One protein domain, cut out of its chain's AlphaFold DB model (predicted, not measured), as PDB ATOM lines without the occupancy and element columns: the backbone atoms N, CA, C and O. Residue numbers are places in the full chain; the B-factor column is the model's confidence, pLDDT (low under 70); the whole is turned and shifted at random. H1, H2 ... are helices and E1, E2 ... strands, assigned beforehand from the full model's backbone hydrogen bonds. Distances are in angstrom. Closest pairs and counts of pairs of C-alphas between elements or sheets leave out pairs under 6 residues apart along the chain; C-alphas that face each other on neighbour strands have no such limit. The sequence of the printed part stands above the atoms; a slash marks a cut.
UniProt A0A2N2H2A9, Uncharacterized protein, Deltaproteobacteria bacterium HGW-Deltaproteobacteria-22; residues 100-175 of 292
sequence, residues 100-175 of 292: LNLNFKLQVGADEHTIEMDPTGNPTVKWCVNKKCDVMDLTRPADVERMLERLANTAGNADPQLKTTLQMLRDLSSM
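This is residues 100 to 175 of the 292 residues of an uncharacterized protein of Deltaproteobacteria bacterium HGW-Deltaproteobacteria-22 (UniProt A0A2N2H2A9). A twisted sheet of four antiparallel strands forms one layer, and a hairpin of two helices the rest: H1 packs over one face of the sheet, while H2 folds back side by side with H1 and is not on the sheet. The other face of the sheet is bare of helices. The printed part has 76 residues, with named elements in the order E1, E2, E3, E4, H1, H2; the sheet's order is also E1, E2, E3, E4, a meander in which each strand is the antiparallel neighbour of the one before. The class is mixed, helices and strands, and the whole is compact and rounded, with a radius of gyration of the C-alphas of 12.1 A and spans of 34 by 30 by 21 A.

In the sheet, E1 is residues 103 to 108, 15.9 A long from its first C-alpha at (-14.397, -4.964, 3.338). E2 is residues 111 to 117, 19.6 A; E3 is residues 124 to 129, 16.2 A; E4 is residues 132 to 137, 16.5 A. H1 is residues 141 to 155, 21.0 A, beginning at C-alpha 141 at (-0.613, -16.878, 13.941). H2 is residues 160 to 175, 22.6 A, ending at C-alpha 175 at (5.704, -14.101, 4.319).

E1 and E4 are the edge strands. The hairpin E1 and E2 has N 106 and O 113 within hydrogen-bond range at 2.8 A. In the hairpin E2 and E3, N 126 and O 116 are 3.0 A apart. In the hairpin E3 and E4, N 127 and O 134 are 2.8 A apart. H1 is on the sheet at a height of 9.5 A, over E3 and E4 and only just not over E2, on which 2 of its C-alphas fall; it runs along the strands, at 22 degrees to E3 on the local plane. The closest C-alphas of E4 and H1 are those of Asp 137 and Asp 143, 6.5 A apart. H1 and H2, a helical hairpin, touch, their closest C-alphas those of Leu 148 and Leu 166 at 6.8 A, with a shallow tilt of 6 degrees, opposite ways. H2 is apart from E1, E2, E3 and E4. In H1 and H2 every O i to N i+4 pair is within hydrogen-bond range.

The C-alphas farthest apart are those of Thr 120 and Asn 157, 35.1 A. The printed part has no cut. No link is long; E2 to E3, with 6 residues, is short, and the others are tight. The mean pLDDT of the printed part is 71.7, and 28 residues are under 70, among them residues 115 to 124 and 172 to 175.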
ATOM      1  N   LEU A 100      -6.209   1.336   5.088       51.53
ATOM      2  CA  LEU A 100      -6.877   0.434   4.150       51.53
ATOM      3  C   LEU A 100      -8.098  -0.183   4.839       51.53
ATOM      4  O   LEU A 100      -7.949  -1.056   5.690       51.53
ATOM      5  N   ASN A 101      -9.301   0.265   4.474       51.25
ATOM      6  CA  ASN A 101     -10.521  -0.427   4.861       51.25
ATOM      7  C   ASN A 101     -10.799  -1.501   3.808       51.25
ATOM      8  O   ASN A 101     -11.239  -1.216   2.692       51.25
ATOM      9  N   LEU A 102     -10.441  -2.733   4.149       61.66
ATOM     10  CA  LEU A 102     -10.739  -3.898   3.338       61.66
ATOM     11  C   LEU A 102     -12.044  -4.501   3.855       61.66
ATOM     12  O   LEU A 102     -12.068  -5.104   4.926       61.66
ATOM     13  N   ASN A 103     -13.122  -4.302   3.099       63.47
ATOM     14  CA  ASN A 103     -14.397  -4.964   3.338       63.47
ATOM     15  C   ASN A 103     -14.624  -5.972   2.214       63.47
ATOM     16  O   ASN A 103     -14.926  -5.601   1.077       63.47
ATOM     17  N   PHE A 104     -14.421  -7.250   2.524       71.06
ATOM     18  CA  PHE A 104     -14.695  -8.324   1.580       71.06
ATOM     19  C   PHE A 104     -16.029  -8.955   1.939       71.06
ATOM     20  O   PHE A 104     -16.189  -9.504   3.030       71.06
ATOM     21  N   LYS A 105     -16.966  -8.896   0.995       68.75
ATOM     22  CA  LYS A 105     -18.185  -9.697   1.023       68.75
ATOM     23  C   LYS A 105     -18.001 -10.883   0.095       68.75
ATOM     24  O   LYS A 105     -17.782 -10.699  -1.100       68.75
ATOM     25  N   LEU A 106     -18.064 -12.077   0.658       69.69
ATOM     26  CA  LEU A 106     -18.000 -13.333  -0.070       69.69
ATOM     27  C   LEU A 106     -19.339 -14.042   0.116       69.69
ATOM     28  O   LEU A 106     -19.788 -14.232   1.242       69.69
ATOM     29  N   GLN A 107     -19.983 -14.410  -0.981       63.53
ATOM     30  CA  GLN A 107     -21.226 -15.169  -0.941       63.53
ATOM     31  C   GLN A 107     -20.882 -16.632  -1.216       63.53
ATOM     32  O   GLN A 107     -20.320 -16.935  -2.269       63.53
ATOM     33  N   VAL A 108     -21.148 -17.519  -0.258       67.00
ATOM     34  CA  VAL A 108     -20.875 -18.958  -0.381       67.00
ATOM     35  C   VAL A 108     -22.198 -19.689  -0.191       67.00
ATOM     36  O   VAL A 108     -22.730 -19.761   0.912       67.00
ATOM     37  N   GLY A 109     -22.780 -20.181  -1.287       76.69
ATOM     38  CA  GLY A 109     -24.146 -20.707  -1.264       76.69
ATOM     39  C   GLY A 109     -25.161 -19.628  -0.866       76.69
ATOM     40  O   GLY A 109     -25.201 -18.560  -1.478       76.69
ATOM     41  N   ALA A 110     -25.975 -19.908   0.155       73.31
ATOM     42  CA  ALA A 110     -26.945 -18.960   0.715       73.31
ATOM     43  C   ALA A 110     -26.338 -18.007   1.766       73.31
ATOM     44  O   ALA A 110     -26.987 -17.031   2.149       73.31
ATOM     45  N   ASP A 111     -25.105 -18.264   2.209       70.75
ATOM     46  CA  ASP A 111     -24.495 -17.557   3.327       70.75
ATOM     47  C   ASP A 111     -23.679 -16.347   2.846       70.75
ATOM     48  O   ASP A 111     -22.846 -16.423   1.936       70.75
ATOM     49  N   GLU A 112     -23.914 -15.197   3.483       73.62
ATOM     50  CA  GLU A 112     -23.103 -13.991   3.299       73.62
ATOM     51  C   GLU A 112     -21.986 -13.961   4.345       73.62
ATOM     52  O   GLU A 112     -22.239 -13.849   5.550       73.62
ATOM     53  N   HIS A 113     -20.744 -14.011   3.866       68.38
ATOM     54  CA  HIS A 113     -19.541 -13.852   4.665       68.38
ATOM     55  C   HIS A 113     -19.011 -12.433   4.522       68.38
ATOM     56  O   HIS A 113     -18.730 -11.980   3.415       68.38
ATOM     57  N   THR A 114     -18.859 -11.721   5.636       70.25
ATOM     58  CA  THR A 114     -18.225 -10.392   5.643       70.25
ATOM     59  C   THR A 114     -16.961 -10.433   6.486       70.25
ATOM     60  O   THR A 114     -16.999 -10.929   7.612       70.25
ATOM     61  N   ILE A 115     -15.870  -9.916   5.922       69.00
ATOM     62  CA  ILE A 115     -14.580  -9.702   6.579       69.00
ATOM     63  C   ILE A 115     -14.395  -8.191   6.703       69.00
ATOM     64  O   ILE A 115     -14.210  -7.516   5.689       69.00
ATOM     65  N   GLU A 116     -14.436  -7.669   7.927       67.50
ATOM     66  CA  GLU A 116     -14.120  -6.262   8.209       67.50
ATOM     67  C   GLU A 116     -12.788  -6.171   8.952       67.50
ATOM     68  O   GLU A 116     -12.609  -6.827   9.980       67.50
ATOM     69  N   MET A 117     -11.870  -5.349   8.439       66.62
ATOM     70  CA  MET A 117     -10.649  -4.968   9.148       66.62
ATOM     71  C   MET A 117     -10.866  -3.668   9.922       66.62
ATOM     72  O   MET A 117     -11.418  -2.700   9.390       66.62
ATOM     73  N   ASP A 118     -10.423  -3.645  11.177       66.75
ATOM     74  CA  ASP A 118     -10.543  -2.470  12.038       66.75
ATOM     75  C   ASP A 118      -9.630  -1.324  11.538       66.75
ATOM     76  O   ASP A 118      -8.436  -1.534  11.301       66.75
ATOM     77  N   PRO A 119     -10.157  -0.094  11.374       59.34
ATOM     78  CA  PRO A 119      -9.367   1.065  10.959       59.34
ATOM     79  C   PRO A 119      -8.311   1.512  11.985       59.34
ATOM     80  O   PRO A 119      -7.454   2.323  11.648       59.34
ATOM     81  N   THR A 120      -8.340   1.014  13.224       64.81
ATOM     82  CA  THR A 120      -7.375   1.362  14.285       64.81
ATOM     83  C   THR A 120      -5.987   0.749  14.081       64.81
ATOM     84  O   THR A 120      -5.087   0.986  14.885       64.81
ATOM     85  N   GLY A 121      -5.783  -0.030  13.013       57.19
ATOM     86  CA  GLY A 121      -4.504  -0.680  12.722       57.19
ATOM     87  C   GLY A 121      -4.235  -1.918  13.577       57.19
ATOM     88  O   GLY A 121      -3.198  -2.558  13.405       57.19
ATOM     89  N   ASN A 122      -5.168  -2.295  14.457       60.16
ATOM     90  CA  ASN A 122      -5.179  -3.626  15.044       60.16
ATOM     91  C   ASN A 122      -5.679  -4.614  13.986       60.16
ATOM     92  O   ASN A 122      -6.720  -4.368  13.372       60.16
ATOM     93  N   PRO A 123      -4.977  -5.732  13.749       64.06
ATOM     94  CA  PRO A 123      -5.363  -6.694  12.732       64.06
ATOM     95  C   PRO A 123      -6.487  -7.588  13.276       64.06
ATOM     96  O   PRO A 123      -6.349  -8.798  13.374       64.06
ATOM     97  N   THR A 124      -7.607  -7.003  13.687       69.19
ATOM     98  CA  THR A 124      -8.802  -7.756  14.063       69.19
ATOM     99  C   THR A 124      -9.680  -7.916  12.835       69.19
ATOM    100  O   THR A 124     -10.027  -6.926  12.187       69.19
ATOM    101  N   VAL A 125     -10.041  -9.157  12.526       76.44
ATOM    102  CA  VAL A 125     -11.009  -9.487  11.486       76.44
ATOM    103  C   VAL A 125     -12.325  -9.843  12.140       76.44
ATOM    104  O   VAL A 125     -12.412 -10.776  12.936       76.44
ATOM    105  N   LYS A 126     -13.374  -9.118  11.774       77.69
ATOM    106  CA  LYS A 126     -14.737  -9.510  12.105       77.69
ATOM    107  C   LYS A 126     -15.257 -10.423  11.005       77.69
ATOM    108  O   LYS A 126     -15.395  -9.985   9.868       77.69
ATOM    109  N   TRP A 127     -15.509 -11.675  11.355       76.75
ATOM    110  CA  TRP A 127     -16.033 -12.715  10.483       76.75
ATOM    111  C   TRP A 127     -17.519 -12.916  10.768       76.75
ATOM    112  O   TRP A 127     -17.879 -13.447  11.818       76.75
ATOM    113  N   CYS A 128     -18.389 -12.498   9.852       76.00
ATOM    114  CA  CYS A 128     -19.835 -12.670   9.996       76.00
ATOM    115  C   CYS A 128     -20.358 -13.805   9.110       76.00
ATOM    116  O   CYS A 128     -20.021 -13.837   7.936       76.00
ATOM    117  N   VAL A 129     -21.211 -14.680   9.652       79.06
ATOM    118  CA  VAL A 129     -22.013 -15.675   8.910       79.06
ATOM    119  C   VAL A 129     -23.459 -15.539   9.368       79.06
ATOM    120  O   VAL A 129     -23.723 -15.614  10.568       79.06
ATOM    121  N   ASN A 130     -24.403 -15.296   8.456       76.69
ATOM    122  CA  ASN A 130     -25.833 -15.171   8.787       76.69
ATOM    123  C   ASN A 130     -26.115 -14.235   9.979       76.69
ATOM    124  O   ASN A 130     -26.883 -14.553  10.887       76.69
ATOM    125  N   LYS A 131     -25.461 -13.062   9.985       76.81
ATOM    126  CA  LYS A 131     -25.533 -12.029  11.044       76.81
ATOM    127  C   LYS A 131     -24.932 -12.425  12.405       76.81
ATOM    128  O   LYS A 131     -24.990 -11.620  13.333       76.81
ATOM    129  N   LYS A 132     -24.318 -13.605  12.540       74.69
ATOM    130  CA  LYS A 132     -23.480 -13.965  13.695       74.69
ATOM    131  C   LYS A 132     -22.033 -13.619  13.376       74.69
ATOM    132  O   LYS A 132     -21.477 -14.163  12.429       74.69
ATOM    133  N   CYS A 133     -21.447 -12.702  14.139       81.62
ATOM    134  CA  CYS A 133     -20.088 -12.228  13.905       81.62
ATOM    135  C   CYS A 133     -19.147 -12.690  15.014       81.62
ATOM    136  O   CYS A 133     -19.358 -12.339  16.173       81.62
ATOM    137  N   ASP A 134     -18.095 -13.409  14.640       82.25
ATOM    138  CA  ASP A 134     -16.939 -13.667  15.492       82.25
ATOM    139  C   ASP A 134     -15.878 -12.598  15.218       82.25
ATOM    140  O   ASP A 134     -15.589 -12.272  14.067       82.25
ATOM    141  N   VAL A 135     -15.283 -12.041  16.271       78.00
ATOM    142  CA  VAL A 135     -14.112 -11.165  16.144       78.00
ATOM    143  C   VAL A 135     -12.873 -12.017  16.377       78.00
ATOM    144  O   VAL A 135     -12.701 -12.587  17.452       78.00
ATOM    145  N   MET A 136     -12.026 -12.121  15.358       76.81
ATOM    146  CA  MET A 136     -10.769 -12.860  15.391       76.81
ATOM    147  C   MET A 136      -9.603 -11.879  15.443       76.81
ATOM    148  O   MET A 136      -9.539 -10.930  14.663       76.81
ATOM    149  N   ASP A 137      -8.674 -12.109  16.362       74.06
ATOM    150  CA  ASP A 137      -7.466 -11.303  16.509       74.06
ATOM    151  C   ASP A 137      -6.334 -11.924  15.679       74.06
ATOM    152  O   ASP A 137      -5.758 -12.941  16.057       74.06
ATOM    153  N   LEU A 138      -6.005 -11.333  14.526       74.75
ATOM    154  CA  LEU A 138      -4.950 -11.843  13.645       74.75
ATOM    155  C   LEU A 138      -3.536 -11.500  14.140       74.75
ATOM    156  O   LEU A 138      -2.567 -11.802  13.443       74.75
ATOM    157  N   THR A 139      -3.373 -10.891  15.322       71.94
ATOM    158  CA  THR A 139      -2.037 -10.746  15.929       71.94
ATOM    159  C   THR A 139      -1.425 -12.099  16.285       71.94
ATOM    160  O   THR A 139      -0.206 -12.213  16.425       71.94
ATOM    161  N   ARG A 140      -2.254 -13.142  16.419       74.44
ATOM    162  CA  ARG A 140      -1.819 -14.500  16.735       74.44
ATOM    163  C   ARG A 140      -1.820 -15.360  15.468       74.44
ATOM    164  O   ARG A 140      -2.881 -15.552  14.873       74.44
ATOM    165  N   PRO A 141      -0.683 -15.976  15.094       70.56
ATOM    166  CA  PRO A 141      -0.613 -16.878  13.941       70.56
ATOM    167  C   PRO A 141      -1.663 -18.002  13.973       70.56
ATOM    168  O   PRO A 141      -2.255 -18.324  12.947       70.56
ATOM    169  N   ALA A 142      -1.963 -18.535  15.163       74.69
ATOM    170  CA  ALA A 142      -2.964 -19.585  15.352       74.69
ATOM    171  C   ALA A 142      -4.391 -19.151  14.969       74.69
ATOM    172  O   ALA A 142      -5.181 -19.969  14.499       74.69
ATOM    173  N   ASP A 143      -4.738 -17.876  15.156       77.06
ATOM    174  CA  ASP A 143      -6.064 -17.367  14.802       77.06
ATOM    175  C   ASP A 143      -6.171 -17.121  13.287       77.06
ATOM    176  O   ASP A 143      -7.228 -17.363  12.703       77.06
ATOM    177  N   VAL A 144      -5.064 -16.767  12.621       77.00
ATOM    178  CA  VAL A 144      -4.982 -16.715  11.150       77.00
ATOM    179  C   VAL A 144      -5.169 -18.108  10.547       77.00
ATOM    180  O   VAL A 144      -5.967 -18.275   9.624       77.00
ATOM    181  N   GLU A 145      -4.485 -19.122  11.078       79.56
ATOM    182  CA  GLU A 145      -4.648 -20.507  10.621       79.56
ATOM    183  C   GLU A 145      -6.073 -21.013  10.846       79.56
ATOM    184  O   GLU A 145      -6.678 -21.555   9.922       79.56
ATOM    185  N   ARG A 146      -6.660 -20.747  12.020       82.25
ATOM    186  CA  ARG A 146      -8.050 -21.119  12.320       82.25
ATOM    187  C   ARG A 146      -9.045 -20.429  11.380       82.25
ATOM    188  O   ARG A 146     -10.046 -21.034  10.998       82.25
ATOM    189  N   MET A 147      -8.784 -19.181  10.987       82.12
ATOM    190  CA  MET A 147      -9.601 -18.457  10.005       82.12
ATOM    191  C   MET A 147      -9.487 -19.097   8.617       82.12
ATOM    192  O   MET A 147     -10.501 -19.327   7.962       82.12
ATOM    193  N   LEU A 148      -8.265 -19.416   8.179       81.50
ATOM    194  CA  LEU A 148      -8.006 -20.068   6.892       81.50
ATOM    195  C   LEU A 148      -8.603 -21.475   6.823       81.50
ATOM    196  O   LEU A 148      -9.095 -21.880   5.773       81.50
ATOM    197  N   GLU A 149      -8.576 -22.213   7.931       83.06
ATOM    198  CA  GLU A 149      -9.191 -23.531   8.055       83.06
ATOM    199  C   GLU A 149     -10.720 -23.439   8.013       83.06
ATOM    200  O   GLU A 149     -11.350 -24.172   7.253       83.06
ATOM    201  N   ARG A 150     -11.327 -22.478   8.731       81.62
ATOM    202  CA  ARG A 150     -12.770 -22.197   8.629       81.62
ATOM    203  C   ARG A 150     -13.168 -21.845   7.199       81.62
ATOM    204  O   ARG A 150     -14.084 -22.458   6.670       81.62
ATOM    205  N   LEU A 151     -12.442 -20.933   6.553       77.12
ATOM    206  CA  LEU A 151     -12.665 -20.574   5.152       77.12
ATOM    207  C   LEU A 151     -12.559 -21.784   4.217       77.12
ATOM    208  O   LEU A 151     -13.408 -21.947   3.349       77.12
ATOM    209  N   ALA A 152     -11.539 -22.627   4.384       79.75
ATOM    210  CA  ALA A 152     -11.348 -23.817   3.558       79.75
ATOM    211  C   ALA A 152     -12.472 -24.846   3.752       79.75
ATOM    212  O   ALA A 152     -12.926 -25.442   2.777       79.75
ATOM    213  N   ASN A 153     -12.947 -25.019   4.988       82.38
ATOM    214  CA  ASN A 153     -14.053 -25.918   5.307       82.38
ATOM    215  C   ASN A 153     -15.395 -25.379   4.789       82.38
ATOM    216  O   ASN A 153     -16.196 -26.149   4.268       82.38
ATOM    217  N   THR A 154     -15.626 -24.065   4.874       74.56
ATOM    218  CA  THR A 154     -16.841 -23.413   4.357       74.56
ATOM    219  C   THR A 154     -16.875 -23.375   2.826       74.56
ATOM    220  O   THR A 154     -17.933 -23.537   2.232       74.56
ATOM    221  N   ALA A 155     -15.721 -23.208   2.173       66.94
ATOM    222  CA  ALA A 155     -15.595 -23.185   0.715       66.94
ATOM    223  C   ALA A 155     -15.999 -24.503   0.030       66.94
ATOM    224  O   ALA A 155     -16.411 -24.507  -1.134       66.94
ATOM    225  N   GLY A 156     -15.797 -25.634   0.714       68.94
ATOM    226  CA  GLY A 156     -15.817 -26.952   0.088       68.94
ATOM    227  C   GLY A 156     -14.862 -27.061  -1.118       68.94
ATOM    228  O   GLY A 156     -13.991 -26.222  -1.351       68.94
ATOM    229  N   ASN A 157     -15.032 -28.107  -1.933       60.84
ATOM    230  CA  ASN A 157     -14.308 -28.269  -3.208       60.84
ATOM    231  C   ASN A 157     -14.887 -27.411  -4.355       60.84
ATOM    232  O   ASN A 157     -14.433 -27.538  -5.492       60.84
ATOM    233  N   ALA A 158     -15.915 -26.601  -4.094       57.84
ATOM    234  CA  ALA A 158     -16.790 -26.085  -5.141       57.84
ATOM    235  C   ALA A 158     -16.253 -24.831  -5.848       57.84
ATOM    236  O   ALA A 158     -16.575 -24.628  -7.017       57.84
ATOM    237  N   ASP A 159     -15.411 -24.020  -5.194       70.94
ATOM    238  CA  ASP A 159     -14.948 -22.756  -5.775       70.94
ATOM    239  C   ASP A 159     -13.414 -22.707  -5.987       70.94
ATOM    240  O   ASP A 159     -12.636 -22.513  -5.041       70.94
ATOM    241  N   PRO A 160     -12.934 -22.852  -7.241       73.00
ATOM    242  CA  PRO A 160     -11.512 -22.760  -7.561       73.00
ATOM    243  C   PRO A 160     -10.925 -21.351  -7.347       73.00
ATOM    244  O   PRO A 160      -9.716 -21.221  -7.112       73.00
ATOM    245  N   GLN A 161     -11.738 -20.290  -7.385       65.56
ATOM    246  CA  GLN A 161     -11.286 -18.928  -7.090       65.56
ATOM    247  C   GLN A 161     -11.049 -18.743  -5.594       65.56
ATOM    248  O   GLN A 161     -10.020 -18.192  -5.205       65.56
ATOM    249  N   LEU A 162     -11.933 -19.275  -4.751       71.75
ATOM    250  CA  LEU A 162     -11.763 -19.237  -3.299       71.75
ATOM    251  C   LEU A 162     -10.506 -19.990  -2.859       71.75
ATOM    252  O   LEU A 162      -9.746 -19.495  -2.028       71.75
ATOM    253  N   LYS A 163     -10.207 -21.129  -3.495       72.44
ATOM    254  CA  LYS A 163      -8.949 -21.861  -3.281       72.44
ATOM    255  C   LYS A 163      -7.715 -21.019  -3.628       72.44
ATOM    256  O   LYS A 163      -6.728 -21.052  -2.896       72.44
ATOM    257  N   THR A 164      -7.784 -20.235  -4.705       73.69
ATOM    258  CA  THR A 164      -6.702 -19.330  -5.135       73.69
ATOM    259  C   THR A 164      -6.525 -18.164  -4.158       73.69
ATOM    260  O   THR A 164      -5.402 -17.847  -3.771       73.69
ATOM    261  N   THR A 165      -7.624 -17.570  -3.690       70.75
ATOM    262  CA  THR A 165      -7.609 -16.502  -2.678       70.75
ATOM    263  C   THR A 165      -7.080 -17.006  -1.334       70.75
ATOM    264  O   THR A 165      -6.259 -16.340  -0.705       70.75
ATOM    265  N   LEU A 166      -7.474 -18.213  -0.913       77.50
ATOM    266  CA  LEU A 166      -6.962 -18.846   0.305       77.50
ATOM    267  C   LEU A 166      -5.477 -19.172   0.213       77.50
ATOM    268  O   LEU A 166      -4.760 -19.026   1.203       77.50
ATOM    269  N   GLN A 167      -5.007 -19.582  -0.966       78.38
ATOM    270  CA  GLN A 167      -3.585 -19.790  -1.195       78.38
ATOM    271  C   GLN A 167      -2.815 -18.470  -1.097       78.38
ATOM    272  O   GLN A 167      -1.834 -18.408  -0.366       78.38
ATOM    273  N   MET A 168      -3.314 -17.392  -1.713       75.06
ATOM    274  CA  MET A 168      -2.720 -16.056  -1.577       75.06
ATOM    275  C   MET A 168      -2.644 -15.590  -0.117       75.06
ATOM    276  O   MET A 168      -1.627 -15.042   0.300       75.06
ATOM    277  N   LEU A 169      -3.693 -15.821   0.679       74.19
ATOM    278  CA  LEU A 169      -3.700 -15.458   2.100       74.19
ATOM    279  C   LEU A 169      -2.731 -16.314   2.932       74.19
ATOM    280  O   LEU A 169      -2.073 -15.777   3.825       74.19
ATOM    281  N   ARG A 170      -2.591 -17.614   2.629       78.31
ATOM    282  CA  ARG A 170      -1.549 -18.471   3.231       78.31
ATOM    283  C   ARG A 170      -0.152 -17.980   2.892       78.31
ATOM    284  O   ARG A 170       0.683 -17.891   3.788       78.31
ATOM    285  N   ASP A 171       0.089 -17.633   1.634       73.38
ATOM    286  CA  ASP A 171       1.389 -17.146   1.183       73.38
ATOM    287  C   ASP A 171       1.723 -15.810   1.866       73.38
ATOM    288  O   ASP A 171       2.831 -15.629   2.368       73.38
ATOM    289  N   LEU A 172       0.742 -14.907   1.996       67.00
ATOM    290  CA  LEU A 172       0.885 -13.648   2.733       67.00
ATOM    291  C   LEU A 172       1.198 -13.881   4.219       67.00
ATOM    292  O   LEU A 172       2.111 -13.261   4.761       67.00
ATOM    293  N   SER A 173       0.476 -14.797   4.871       67.25
ATOM    294  CA  SER A 173       0.722 -15.174   6.268       67.25
ATOM    295  C   SER A 173       2.118 -15.774   6.457       67.25
ATOM    296  O   SER A 173       2.847 -15.383   7.368       67.25
ATOM    297  N   SER A 174       2.535 -16.661   5.552       69.56
ATOM    298  CA  SER A 174       3.871 -17.256   5.550       69.56
ATOM    299  C   SER A 174       4.962 -16.194   5.381       69.56
ATOM    300  O   SER A 174       5.958 -16.216   6.103       69.56
ATOM    301  N   MET A 175       4.765 -15.215   4.492       62.44
ATOM    302  CA  MET A 175       5.704 -14.101   4.319       62.44
ATOM    303  C   MET A 175       5.804 -13.219   5.571       62.44
ATOM    304  O   MET A 175       6.904 -12.808   5.930       62.44
TER     305      MET A 175